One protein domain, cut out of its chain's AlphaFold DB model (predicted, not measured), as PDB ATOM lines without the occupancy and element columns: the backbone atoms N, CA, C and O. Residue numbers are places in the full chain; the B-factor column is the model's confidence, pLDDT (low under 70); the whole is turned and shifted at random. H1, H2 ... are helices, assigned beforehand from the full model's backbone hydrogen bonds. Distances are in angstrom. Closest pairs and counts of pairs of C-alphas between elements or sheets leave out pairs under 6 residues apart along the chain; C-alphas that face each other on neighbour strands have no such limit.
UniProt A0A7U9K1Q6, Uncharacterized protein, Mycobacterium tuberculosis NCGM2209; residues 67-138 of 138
ATOM      1  N   VAL A  67     -32.570 -37.296  32.161       92.31
ATOM      2  CA  VAL A  67     -33.308 -37.432  33.432       92.31
ATOM      3  C   VAL A  67     -32.585 -36.794  34.609       92.31
ATOM      4  O   VAL A  67     -33.222 -36.062  35.349       92.31
ATOM      5  N   GLY A  68     -31.270 -36.978  34.730       93.75
ATOM      6  CA  GLY A  68     -30.494 -36.388  35.822       93.75
ATOM      7  C   GLY A  68     -30.564 -34.860  35.862       93.75
ATOM      8  O   GLY A  68     -30.998 -34.322  36.876       93.75
ATOM      9  N   PRO A  69     -30.217 -34.157  34.767       92.94
ATOM     10  CA  PRO A  69     -30.298 -32.698  34.722       92.94
ATOM     11  C   PRO A  69     -31.700 -32.135  34.990       92.94
ATOM     12  O   PRO A  69     -31.820 -31.125  35.673       92.94
ATOM     13  N   PHE A  70     -32.757 -32.780  34.480       93.50
ATOM     14  CA  PHE A  70     -34.135 -32.351  34.753       93.50
ATOM     15  C   PHE A  70     -34.530 -32.601  36.213       93.50
ATOM     16  O   PHE A  70     -35.065 -31.708  36.855       93.50
ATOM     17  N   ASP A  71     -34.207 -33.775  36.759       94.12
ATOM     18  CA  ASP A  71     -34.501 -34.102  38.155       94.12
ATOM     19  C   ASP A  71     -33.780 -33.165  39.134       94.12
ATOM     20  O   ASP A  71     -34.329 -32.832  40.186       94.12
ATOM     21  N   GLU A  72     -32.558 -32.753  38.797       95.31
ATOM     22  CA  GLU A  72     -31.802 -31.756  39.549       95.31
ATOM     23  C   GLU A  72     -32.429 -30.364  39.454       95.31
ATOM     24  O   GLU A  72     -32.634 -29.737  40.492       95.31
ATOM     25  N   ALA A  73     -32.776 -29.903  38.249       92.75
ATOM     26  CA  ALA A  73     -33.413 -28.602  38.054       92.75
ATOM     27  C   ALA A  73     -34.742 -28.497  38.823       92.75
ATOM     28  O   ALA A  73     -34.932 -27.534  39.563       92.75
ATOM     29  N   ASP A  74     -35.598 -29.520  38.729       93.12
ATOM     30  CA  ASP A  74     -36.870 -29.589  39.458       93.12
ATOM     31  C   ASP A  74     -36.650 -29.522  40.979       93.12
ATOM     32  O   ASP A  74     -37.382 -28.845  41.702       93.12
ATOM     33  N   LEU A  75     -35.639 -30.235  41.492       95.81
ATOM     34  CA  LEU A  75     -35.343 -30.244  42.923       95.81
ATOM     35  C   LEU A  75     -34.836 -28.879  43.406       95.81
ATOM     36  O   LEU A  75     -35.217 -28.455  44.496       95.81
ATOM     37  N   ILE A  76     -33.972 -28.224  42.627       95.12
ATOM     38  CA  ILE A  76     -33.456 -26.889  42.941       95.12
ATOM     39  C   ILE A  76     -34.599 -25.875  42.922       95.12
ATOM     40  O   ILE A  76     -34.712 -25.094  43.861       95.12
ATOM     41  N   GLU A  77     -35.475 -25.912  41.914       93.00
ATOM     42  CA  GLU A  77     -36.646 -25.033  41.836       93.00
ATOM     43  C   GLU A  77     -37.563 -25.211  43.053       93.00
ATOM     44  O   GLU A  77     -37.911 -24.226  43.704       93.00
ATOM     45  N   GLU A  78     -37.896 -26.456  43.416       94.31
ATOM     46  CA  GLU A  78     -38.689 -26.757  44.616       94.31
ATOM     47  C   GLU A  78     -37.996 -26.226  45.883       94.31
ATOM     48  O   GLU A  78     -38.631 -25.610  46.737       94.31
ATOM     49  N   TRP A  79     -36.681 -26.433  46.007       95.25
ATOM     50  CA  TRP A  79     -35.909 -25.992  47.167       95.25
ATOM     51  C   TRP A  79     -35.872 -24.469  47.291       95.25
ATOM     52  O   TRP A  79     -36.110 -23.940  48.374       95.25
ATOM     53  N   VAL A  80     -35.564 -23.768  46.201       94.25
ATOM     54  CA  VAL A  80     -35.483 -22.305  46.175       94.25
ATOM     55  C   VAL A  80     -36.857 -21.702  46.430       94.25
ATOM     56  O   VAL A  80     -36.956 -20.812  47.267       94.25
ATOM     57  N   THR A  81     -37.911 -22.216  45.792       93.44
ATOM     58  CA  THR A  81     -39.290 -21.741  46.001       93.44
ATOM     59  C   THR A  81     -39.682 -21.839  47.474       93.44
ATOM     60  O   THR A  81     -40.052 -20.833  48.074       93.44
ATOM     61  N   ASP A  82     -39.493 -23.011  48.092       92.81
ATOM     62  CA  ASP A  82     -39.799 -23.222  49.512       92.81
ATOM     63  C   ASP A  82     -39.003 -22.264  50.423       92.81
ATOM     64  O   ASP A  82     -39.531 -21.726  51.396       92.81
ATOM     65  N   ARG A  83     -37.711 -22.052  50.141       91.88
ATOM     66  CA  ARG A  83     -36.838 -21.208  50.977       91.88
ATOM     67  C   ARG A  83     -37.132 -19.722  50.810       91.88
ATOM     68  O   ARG A  83     -37.035 -18.981  51.785       91.88
ATOM     69  N   VAL A  84     -37.506 -19.289  49.612       93.19
ATOM     70  CA  VAL A  84     -37.944 -17.915  49.349       93.19
ATOM     71  C   VAL A  84     -39.268 -17.630  50.055       93.19
ATOM     72  O   VAL A  84     -39.404 -16.566  50.659       93.19
ATOM     73  N   ASP A  85     -40.196 -18.590  50.079       92.00
ATOM     74  CA  ASP A  85     -41.436 -18.490  50.865       92.00
ATOM     75  C   ASP A  85     -41.158 -18.369  52.379       92.00
ATOM     76  O   ASP A  85     -41.901 -17.701  53.102       92.00
ATOM     77  N   ASP A  86     -40.052 -18.953  52.853       90.50
ATOM     78  CA  ASP A  86     -39.541 -18.811  54.223       90.50
ATOM     79  C   ASP A  86     -38.724 -17.518  54.455       90.50
ATOM     80  O   ASP A  86     -38.273 -17.262  55.573       90.50
ATOM     81  N   GLY A  87     -38.545 -16.678  53.431       91.62
ATOM     82  CA  GLY A  87     -37.852 -15.388  53.511       91.62
ATOM     83  C   GLY A  87     -36.342 -15.432  53.250       91.62
ATOM     84  O   GLY A  87     -35.657 -14.442  53.515       91.62
ATOM     85  N   ALA A  88     -35.802 -16.544  52.745       92.25
ATOM     86  CA  ALA A  88     -34.395 -16.641  52.363       92.25
ATOM     87  C   ALA A  88     -34.099 -15.919  51.036       92.25
ATOM     88  O   ALA A  88     -34.962 -15.762  50.172       92.25
ATOM     89  N   ASP A  89     -32.838 -15.521  50.855       92.75
ATOM     90  CA  ASP A  89     -32.346 -15.025  49.570       92.75
ATOM     91  C   ASP A  89     -32.298 -16.167  48.523       92.75
ATOM     92  O   ASP A  89     -31.770 -17.242  48.834       92.75
ATOM     93  N   PRO A  90     -32.801 -15.963  47.286       90.25
ATOM     94  CA  PRO A  90     -32.826 -17.006  46.261       90.25
ATOM     95  C   PRO A  90     -31.448 -17.593  45.921       90.25
ATOM     96  O   PRO A  90     -31.333 -18.806  45.757       90.25
ATOM     97  N   GLN A  91     -30.396 -16.766  45.840       90.12
ATOM     98  CA  GLN A  91     -29.048 -17.250  45.510       90.12
ATOM     99  C   GLN A  91     -28.457 -18.059  46.664       90.12
ATOM    100  O   GLN A  91     -27.820 -19.091  46.445       90.12
ATOM    101  N   ALA A  92     -28.692 -17.622  47.903       91.75
ATOM    102  CA  ALA A  92     -28.303 -18.386  49.082       91.75
ATOM    103  C   ALA A  92     -29.015 -19.750  49.135       91.75
ATOM    104  O   ALA A  92     -28.367 -20.761  49.409       91.75
ATOM    105  N   ALA A  93     -30.315 -19.799  48.822       93.88
ATOM    106  CA  ALA A  93     -31.091 -21.040  48.780       93.88
ATOM    107  C   ALA A  93     -30.624 -22.002  47.671       93.88
ATOM    108  O   ALA A  93     -30.541 -23.211  47.895       93.88
ATOM    109  N   GLU A  94     -30.276 -21.478  46.493       93.81
ATOM    110  CA  GLU A  94     -29.692 -22.270  45.406       93.81
ATOM    111  C   GLU A  94     -28.348 -22.877  45.836       93.81
ATOM    112  O   GLU A  94     -28.122 -24.078  45.676       93.81
ATOM    113  N   HIS A  95     -27.472 -22.070  46.446       93.75
ATOM    114  CA  HIS A  95     -26.169 -22.527  46.928       93.75
ATOM    115  C   HIS A  95     -26.285 -23.571  48.052       93.75
ATOM    116  O   HIS A  95     -25.515 -24.536  48.085       93.75
ATOM    117  N   GLU A  96     -27.264 -23.409  48.947       95.00
ATOM    118  CA  GLU A  96     -27.618 -24.385  49.982       95.00
ATOM    119  C   GLU A  96     -27.997 -25.733  49.346       95.00
ATOM    120  O   GLU A  96     -27.435 -26.773  49.701       95.00
ATOM    121  N   CYS A  97     -28.894 -25.716  48.354       95.88
ATOM    122  CA  CYS A  97     -29.324 -26.918  47.643       95.88
ATOM    123  C   CYS A  97     -28.163 -27.594  46.898       95.88
ATOM    124  O   CYS A  97     -27.968 -28.807  47.015       95.88
ATOM    125  N   ALA A  98     -27.351 -26.815  46.175       95.25
ATOM    126  CA  ALA A  98     -26.188 -27.318  45.449       95.25
ATOM    127  C   ALA A  98     -25.174 -27.987  46.391       95.25
ATOM    128  O   ALA A  98     -24.703 -29.090  46.113       95.25
ATOM    129  N   SER A  99     -24.910 -27.368  47.544       95.88
ATOM    130  CA  SER A  99     -24.024 -27.925  48.572       95.88
ATOM    131  C   SER A  99     -24.560 -29.249  49.121       95.88
ATOM    132  O   SER A  99     -23.823 -30.233  49.205       95.88
ATOM    133  N   TRP A 100     -25.862 -29.315  49.414       96.25
ATOM    134  CA  TRP A 100     -26.518 -30.538  49.880       96.25
ATOM    135  C   TRP A 100     -26.482 -31.669  48.835       96.25
ATOM    136  O   TRP A 100     -26.352 -32.850  49.183       96.25
ATOM    137  N   LEU A 101     -26.572 -31.324  47.547       96.69
ATOM    138  CA  LEU A 101     -26.466 -32.261  46.426       96.69
ATOM    139  C   LEU A 101     -25.047 -32.822  46.234       96.69
ATOM    140  O   LEU A 101     -24.898 -33.974  45.801       96.69
ATOM    141  N   ASP A 102     -24.021 -32.038  46.563       96.44
ATOM    142  CA  ASP A 102     -22.608 -32.413  46.430       96.44
ATOM    143  C   ASP A 102     -22.078 -33.278  47.582       96.44
ATOM    144  O   ASP A 102     -21.064 -33.974  47.439       96.44
ATOM    145  N   GLU A 103     -22.791 -33.325  48.703       96.25
ATOM    146  CA  GLU A 103     -22.506 -34.250  49.795       96.25
ATOM    147  C   GLU A 103     -22.580 -35.723  49.349       96.25
ATOM    148  O   GLU A 103     -23.408 -36.136  48.524       96.25
ATOM    149  N   ARG A 104     -21.698 -36.553  49.923       94.81
ATOM    150  CA  ARG A 104     -21.561 -37.970  49.566       94.81
ATOM    151  C   ARG A 104     -22.274 -38.899  50.545       94.81
ATOM    152  O   ARG A 104     -21.998 -38.876  51.740       94.81
ATOM    153  N   ILE A 105     -23.068 -39.820  50.002       89.44
ATOM    154  CA  ILE A 105     -23.661 -40.962  50.702       89.44
ATOM    155  C   ILE A 105     -23.095 -42.241  50.087       89.44
ATOM    156  O   ILE A 105     -23.196 -42.467  48.879       89.44
ATOM    157  N   SER A 106     -22.475 -43.091  50.910       86.56
ATOM    158  CA  SER A 106     -21.931 -44.389  50.474       86.56
ATOM    159  C   SER A 106     -21.009 -44.292  49.243       86.56
ATOM    160  O   SER A 106     -21.034 -45.141  48.356       86.56
ATOM    161  N   GLY A 107     -20.200 -43.229  49.172       92.31
ATOM    162  CA  GLY A 107     -19.215 -43.007  48.107       92.31
ATOM    163  C   GLY A 107     -19.732 -42.308  46.842       92.31
ATOM    164  O   GLY A 107     -18.911 -41.931  46.008       92.31
ATOM    165  N   ARG A 108     -21.044 -42.069  46.704       94.75
ATOM    166  CA  ARG A 108     -21.654 -41.308  45.594       94.75
ATOM    167  C   ARG A 108     -22.222 -39.987  46.105       94.75
ATOM    168  O   ARG A 108     -22.674 -39.927  47.241       94.75
ATOM    169  N   THR A 109     -22.211 -38.935  45.289       96.62
ATOM    170  CA  THR A 109     -22.910 -37.685  45.636       96.62
ATOM    171  C   THR A 109     -24.422 -37.886  45.583       96.62
ATOM    172  O   THR A 109     -24.907 -38.742  44.830       96.62
ATOM    173  N   ARG A 110     -25.187 -37.090  46.337       96.19
ATOM    174  CA  ARG A 110     -26.652 -37.082  46.205       96.19
ATOM    175  C   ARG A 110     -27.085 -36.720  44.788       96.19
ATOM    176  O   ARG A 110     -27.994 -37.364  44.282       96.19
ATOM    177  N   ARG A 111     -26.379 -35.812  44.102       95.88
ATOM    178  CA  ARG A 111     -26.581 -35.504  42.671       95.88
ATOM    179  C   ARG A 111     -26.487 -36.748  41.780       95.88
ATOM    180  O   ARG A 111     -27.355 -37.001  40.945       95.88
ATOM    181  N   ALA A 112     -25.466 -37.579  41.995       94.94
ATOM    182  CA  ALA A 112     -25.291 -38.817  41.237       94.94
ATOM    183  C   ALA A 112     -26.364 -39.870  41.559       94.94
ATOM    184  O   ALA A 112     -26.667 -40.706  40.709       94.94
ATOM    185  N   LEU A 113     -26.906 -39.872  42.779       95.12
ATOM    186  CA  LEU A 113     -28.031 -40.728  43.174       95.12
ATOM    187  C   LEU A 113     -29.371 -40.184  42.661       95.12
ATOM    188  O   LEU A 113     -30.248 -40.961  42.312       95.12
ATOM    189  N   LEU A 114     -29.523 -38.865  42.561       95.00
ATOM    190  CA  LEU A 114     -30.703 -38.216  41.996       95.00
ATOM    191  C   LEU A 114     -30.850 -38.533  40.505       95.00
ATOM    192  O   LEU A 114     -31.952 -38.784  40.039       95.00
ATOM    193  N   SER A 115     -29.730 -38.621  39.785       92.50
ATOM    194  CA  SER A 115     -29.707 -39.019  38.369       92.50
ATOM    195  C   SER A 115     -30.042 -40.499  38.130       92.50
ATOM    196  O   SER A 115     -30.220 -40.924  36.990       92.50
ATOM    197  N   ASP A 116     -30.108 -41.304  39.189       91.88
ATOM    198  CA  ASP A 116     -30.383 -42.733  39.132       91.88
ATOM    199  C   ASP A 116     -31.851 -42.996  39.490       91.88
ATOM    200  O   ASP A 116     -32.276 -42.779  40.627       91.88
ATOM    201  N   ARG A 117     -32.630 -43.516  38.531       88.50
ATOM    202  CA  ARG A 117     -34.082 -43.733  38.686       88.50
ATOM    203  C   ARG A 117     -34.455 -44.566  39.914       88.50
ATOM    204  O   ARG A 117     -35.547 -44.385  40.445       88.50
ATOM    205  N   GLN A 118     -33.586 -45.471  40.365       92.06
ATOM    206  CA  GLN A 118     -33.861 -46.303  41.543       92.06
ATOM    207  C   GLN A 118     -33.745 -45.519  42.856       92.06
ATOM    208  O   GLN A 118     -34.401 -45.859  43.839       92.06
ATOM    209  N   HIS A 119     -32.926 -44.468  42.873       93.69
ATOM    210  CA  HIS A 119     -32.587 -43.708  44.074       93.69
ATOM    211  C   HIS A 119     -33.241 -42.315  44.096       93.69
ATOM    212  O   HIS A 119     -33.473 -41.774  45.178       93.69
ATOM    213  N   ALA A 120     -33.615 -41.767  42.935       92.69
ATOM    214  CA  ALA A 120     -34.156 -40.418  42.767       92.69
ATOM    215  C   ALA A 120     -35.314 -40.085  43.724       92.69
ATOM    216  O   ALA A 120     -35.321 -39.036  44.369       92.69
ATOM    217  N   SER A 121     -36.281 -40.996  43.884       93.62
ATOM    218  CA  SER A 121     -37.418 -40.790  44.794       93.62
ATOM    219  C   SER A 121     -36.999 -40.734  46.265       93.62
ATOM    220  O   SER A 121     -37.596 -39.993  47.050       93.62
ATOM    221  N   SER A 122     -35.977 -41.507  46.646       94.81
ATOM    222  CA  SER A 122     -35.419 -41.496  48.000       94.81
ATOM    223  C   SER A 122     -34.719 -40.171  48.277       94.81
ATOM    224  O   SER A 122     -34.997 -39.545  49.297       94.81
ATOM    225  N   ILE A 123     -33.894 -39.697  47.339       95.56
ATOM    226  CA  ILE A 123     -33.182 -38.420  47.468       95.56
ATOM    227  C   ILE A 123     -34.168 -37.249  47.566       95.56
ATOM    228  O   ILE A 123     -34.053 -36.436  48.479       95.56
ATOM    229  N   ARG A 124     -35.218 -37.202  46.736       94.31
ATOM    230  CA  ARG A 124     -36.274 -36.170  46.840       94.31
ATOM    231  C   ARG A 124     -37.010 -36.187  48.184       94.31
ATOM    232  O   ARG A 124     -37.469 -35.159  48.682       94.31
ATOM    233  N   ARG A 125     -37.188 -37.362  48.794       94.62
ATOM    234  CA  ARG A 125     -37.782 -37.477  50.136       94.62
ATOM    235  C   ARG A 125     -36.817 -36.999  51.223       94.62
ATOM    236  O   ARG A 125     -37.256 -36.362  52.182       94.62
ATOM    237  N   GLU A 126     -35.536 -37.311  51.077       94.75
ATOM    238  CA  GLU A 126     -34.482 -36.862  51.984       94.75
ATOM    239  C   GLU A 126     -34.348 -35.337  51.947       94.75
ATOM    240  O   GLU A 126     -34.395 -34.718  53.005       94.75
ATOM    241  N   ALA A 127     -34.330 -34.731  50.756       93.75
ATOM    242  CA  ALA A 127     -34.308 -33.281  50.560       93.75
ATOM    243  C   ALA A 127     -35.438 -32.583  51.330       93.75
ATOM    244  O   ALA A 127     -35.197 -31.709  52.160       93.75
ATOM    245  N   ARG A 128     -36.683 -33.043  51.141       92.06
ATOM    246  CA  ARG A 128     -37.856 -32.513  51.858       92.06
ATOM    247  C   ARG A 128     -37.752 -32.671  53.374       92.06
ATOM    248  O   ARG A 128     -38.221 -31.812  54.117       92.06
ATOM    249  N   SER A 129     -37.172 -33.772  53.846       92.06
ATOM    250  CA  SER A 129     -36.959 -33.998  55.282       92.06
ATOM    251  C   SER A 129     -35.892 -33.055  55.842       92.06
ATOM    252  O   SER A 129     -36.114 -32.453  56.889       92.06
ATOM    253  N   HIS A 130     -34.785 -32.885  55.117       90.38
ATOM    254  CA  HIS A 130     -33.682 -32.004  55.486       90.38
ATOM    255  C   HIS A 130     -34.142 -30.547  55.614       90.38
ATOM    256  O   HIS A 130     -33.914 -29.911  56.642       90.38
ATOM    257  N   ARG A 131     -34.891 -30.043  54.626       85.69
ATOM    258  CA  ARG A 131     -35.444 -28.679  54.671       85.69
ATOM    259  C   ARG A 131     -36.336 -28.447  55.892       85.69
ATOM    260  O   ARG A 131     -36.200 -27.439  56.578       85.69
ATOM    261  N   LYS A 132     -37.207 -29.410  56.219       83.31
ATOM    262  CA  LYS A 132     -38.066 -29.326  57.414       83.31
ATOM    263  C   LYS A 132     -37.271 -29.268  58.715       83.31
ATOM    264  O   LYS A 132     -37.693 -28.568  59.628       83.31
ATOM    265  N   SER A 133     -36.156 -29.996  58.818       82.50
ATOM    266  CA  SER A 133     -35.302 -29.921  60.008       82.50
ATOM    267  C   SER A 133     -34.556 -28.595  60.121       82.50
ATOM    268  O   SER A 133     -34.427 -28.096  61.232       82.50
ATOM    269  N   VAL A 134     -34.120 -28.008  59.000       76.62
ATOM    270  CA  VAL A 134     -33.464 -26.689  58.991       76.62
ATOM    271  C   VAL A 134     -34.443 -25.602  59.443       76.62
ATOM    272  O   VAL A 134     -34.119 -24.831  60.335       76.62
ATOM    273  N   LYS A 135     -35.686 -25.621  58.943       67.44
ATOM    274  CA  LYS A 135     -36.738 -24.668  59.342       67.44
ATOM    275  C   LYS A 135     -37.094 -24.693  60.837       67.44
ATOM    276  O   LYS A 135     -37.592 -23.703  61.348       67.44
ATOM    277  N   LEU A 136     -36.917 -25.823  61.529       61.03
ATOM    278  CA  LEU A 136     -37.217 -25.929  62.966       61.03
ATOM    279  C   LEU A 136     -36.071 -25.454  63.874       61.03
ATOM    280  O   LEU A 136     -36.274 -25.370  65.086       61.03
ATOM    281  N   ALA A 137     -34.872 -25.254  63.323       54.44
ATOM    282  CA  ALA A 137     -33.685 -24.877  64.084       54.44
ATOM    283  C   ALA A 137     -33.457 -23.355  64.142       54.44
ATOM    284  O   ALA A 137     -32.711 -22.910  65.017       54.44
ATOM    285  N   ASP A 138     -34.113 -22.604  63.253       46.53
ATOM    286  CA  ASP A 138     -34.207 -21.137  63.248       46.53
ATOM    287  C   ASP A 138     -35.463 -20.659  64.004       46.53
ATOM    288  O   ASP A 138     -35.377 -19.616  64.696       46.53
TER     289      ASP A 138
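AT A GLANCE: This is residues 67 to 138 of the 138 residues of an uncharacterized protein of Mycobacterium tuberculosis NCGM2209 (UniProt A0A7U9K1Q6). Three longer helices, H1, H2 and H4, make a small bundle with their centres in a triangle, and the short helix H3 caps one end, where H1 begins, H2 ends and H4 begins. H1 and H2 form a helical hairpin, H4 runs the same way as H1, and the bundle is not fully closed: H2 and H4 are near each other, with no pair of C-alphas within 8 A. The printed part has 72 residues with four named helices, in the order H1, H2, H3, H4, and no named strand, and its class is all helix. It is compact, with a radius of gyration of the C-alphas of 11.9 A, and its C-alphas span 33 by 23 by 17 A.

HOW THE PARTS SIT: H1, residues 67 to 85, and H2, residues 90 to 102, touch and form a hairpin, opposite ways at a steep tilt of 44 degrees. Their closest C-alphas are those of Val 80 and Ala 93, 5.3 A apart, and H1 touches H2 with residues 76 to 84 alone. H3, residues 110 to 114, touches H1 residues 68 to 72 alone, and the closest C-alphas are those of Gly 68 and Leu 114, 6.4 A apart. H2 and H3 touch only at the corner by their link, the closest C-alphas being those of Leu 101 and Arg 110, 4.8 A apart. Within that link, residues 104 to 105 pair with residues 108 to 109, antiparallel, the second pair being too short to be a named strand, as is the first. H4, residues 120 to 135, touches H3 with residues 120 to 124 alone, and the C-alphas of Leu 114 and Ala 120 are closest at 4.2 A. H1 and H4 only just touch, with 3 pairs of C-alphas within 8 A, the closest being those of Leu 75 and Arg 124 at 7.2 A. They run the same way at a shallow tilt of 17 degrees. In H1, H2, H3 and H4 every O i to N i+4 pair is within hydrogen-bond range.

IN THESE COORDINATES: H1 begins at C-alpha 67, at (-33.308, -37.432, 33.432), and is 27.0 A long from first to last C-alpha. H2 measures 18.5 A and ends at C-alpha 102, at (-22.608, -32.413, 46.430). H3, five residues, measures 6.0 A. H4 measures 23.0 A and ends at C-alpha 135, at (-36.738, -24.668, 59.342).

THE WHOLE: The two C-alphas farthest apart are those of Val 67 and Asp 138, 34.0 A. The printed part has no cut, and residue 138 is the chain's last. The links H1 to H2 and H3 to H4 are tight, H2 to H3 is short, and no link is long. The mean pLDDT of the printed part is 90.9, and residues 135 to 138 are under 70.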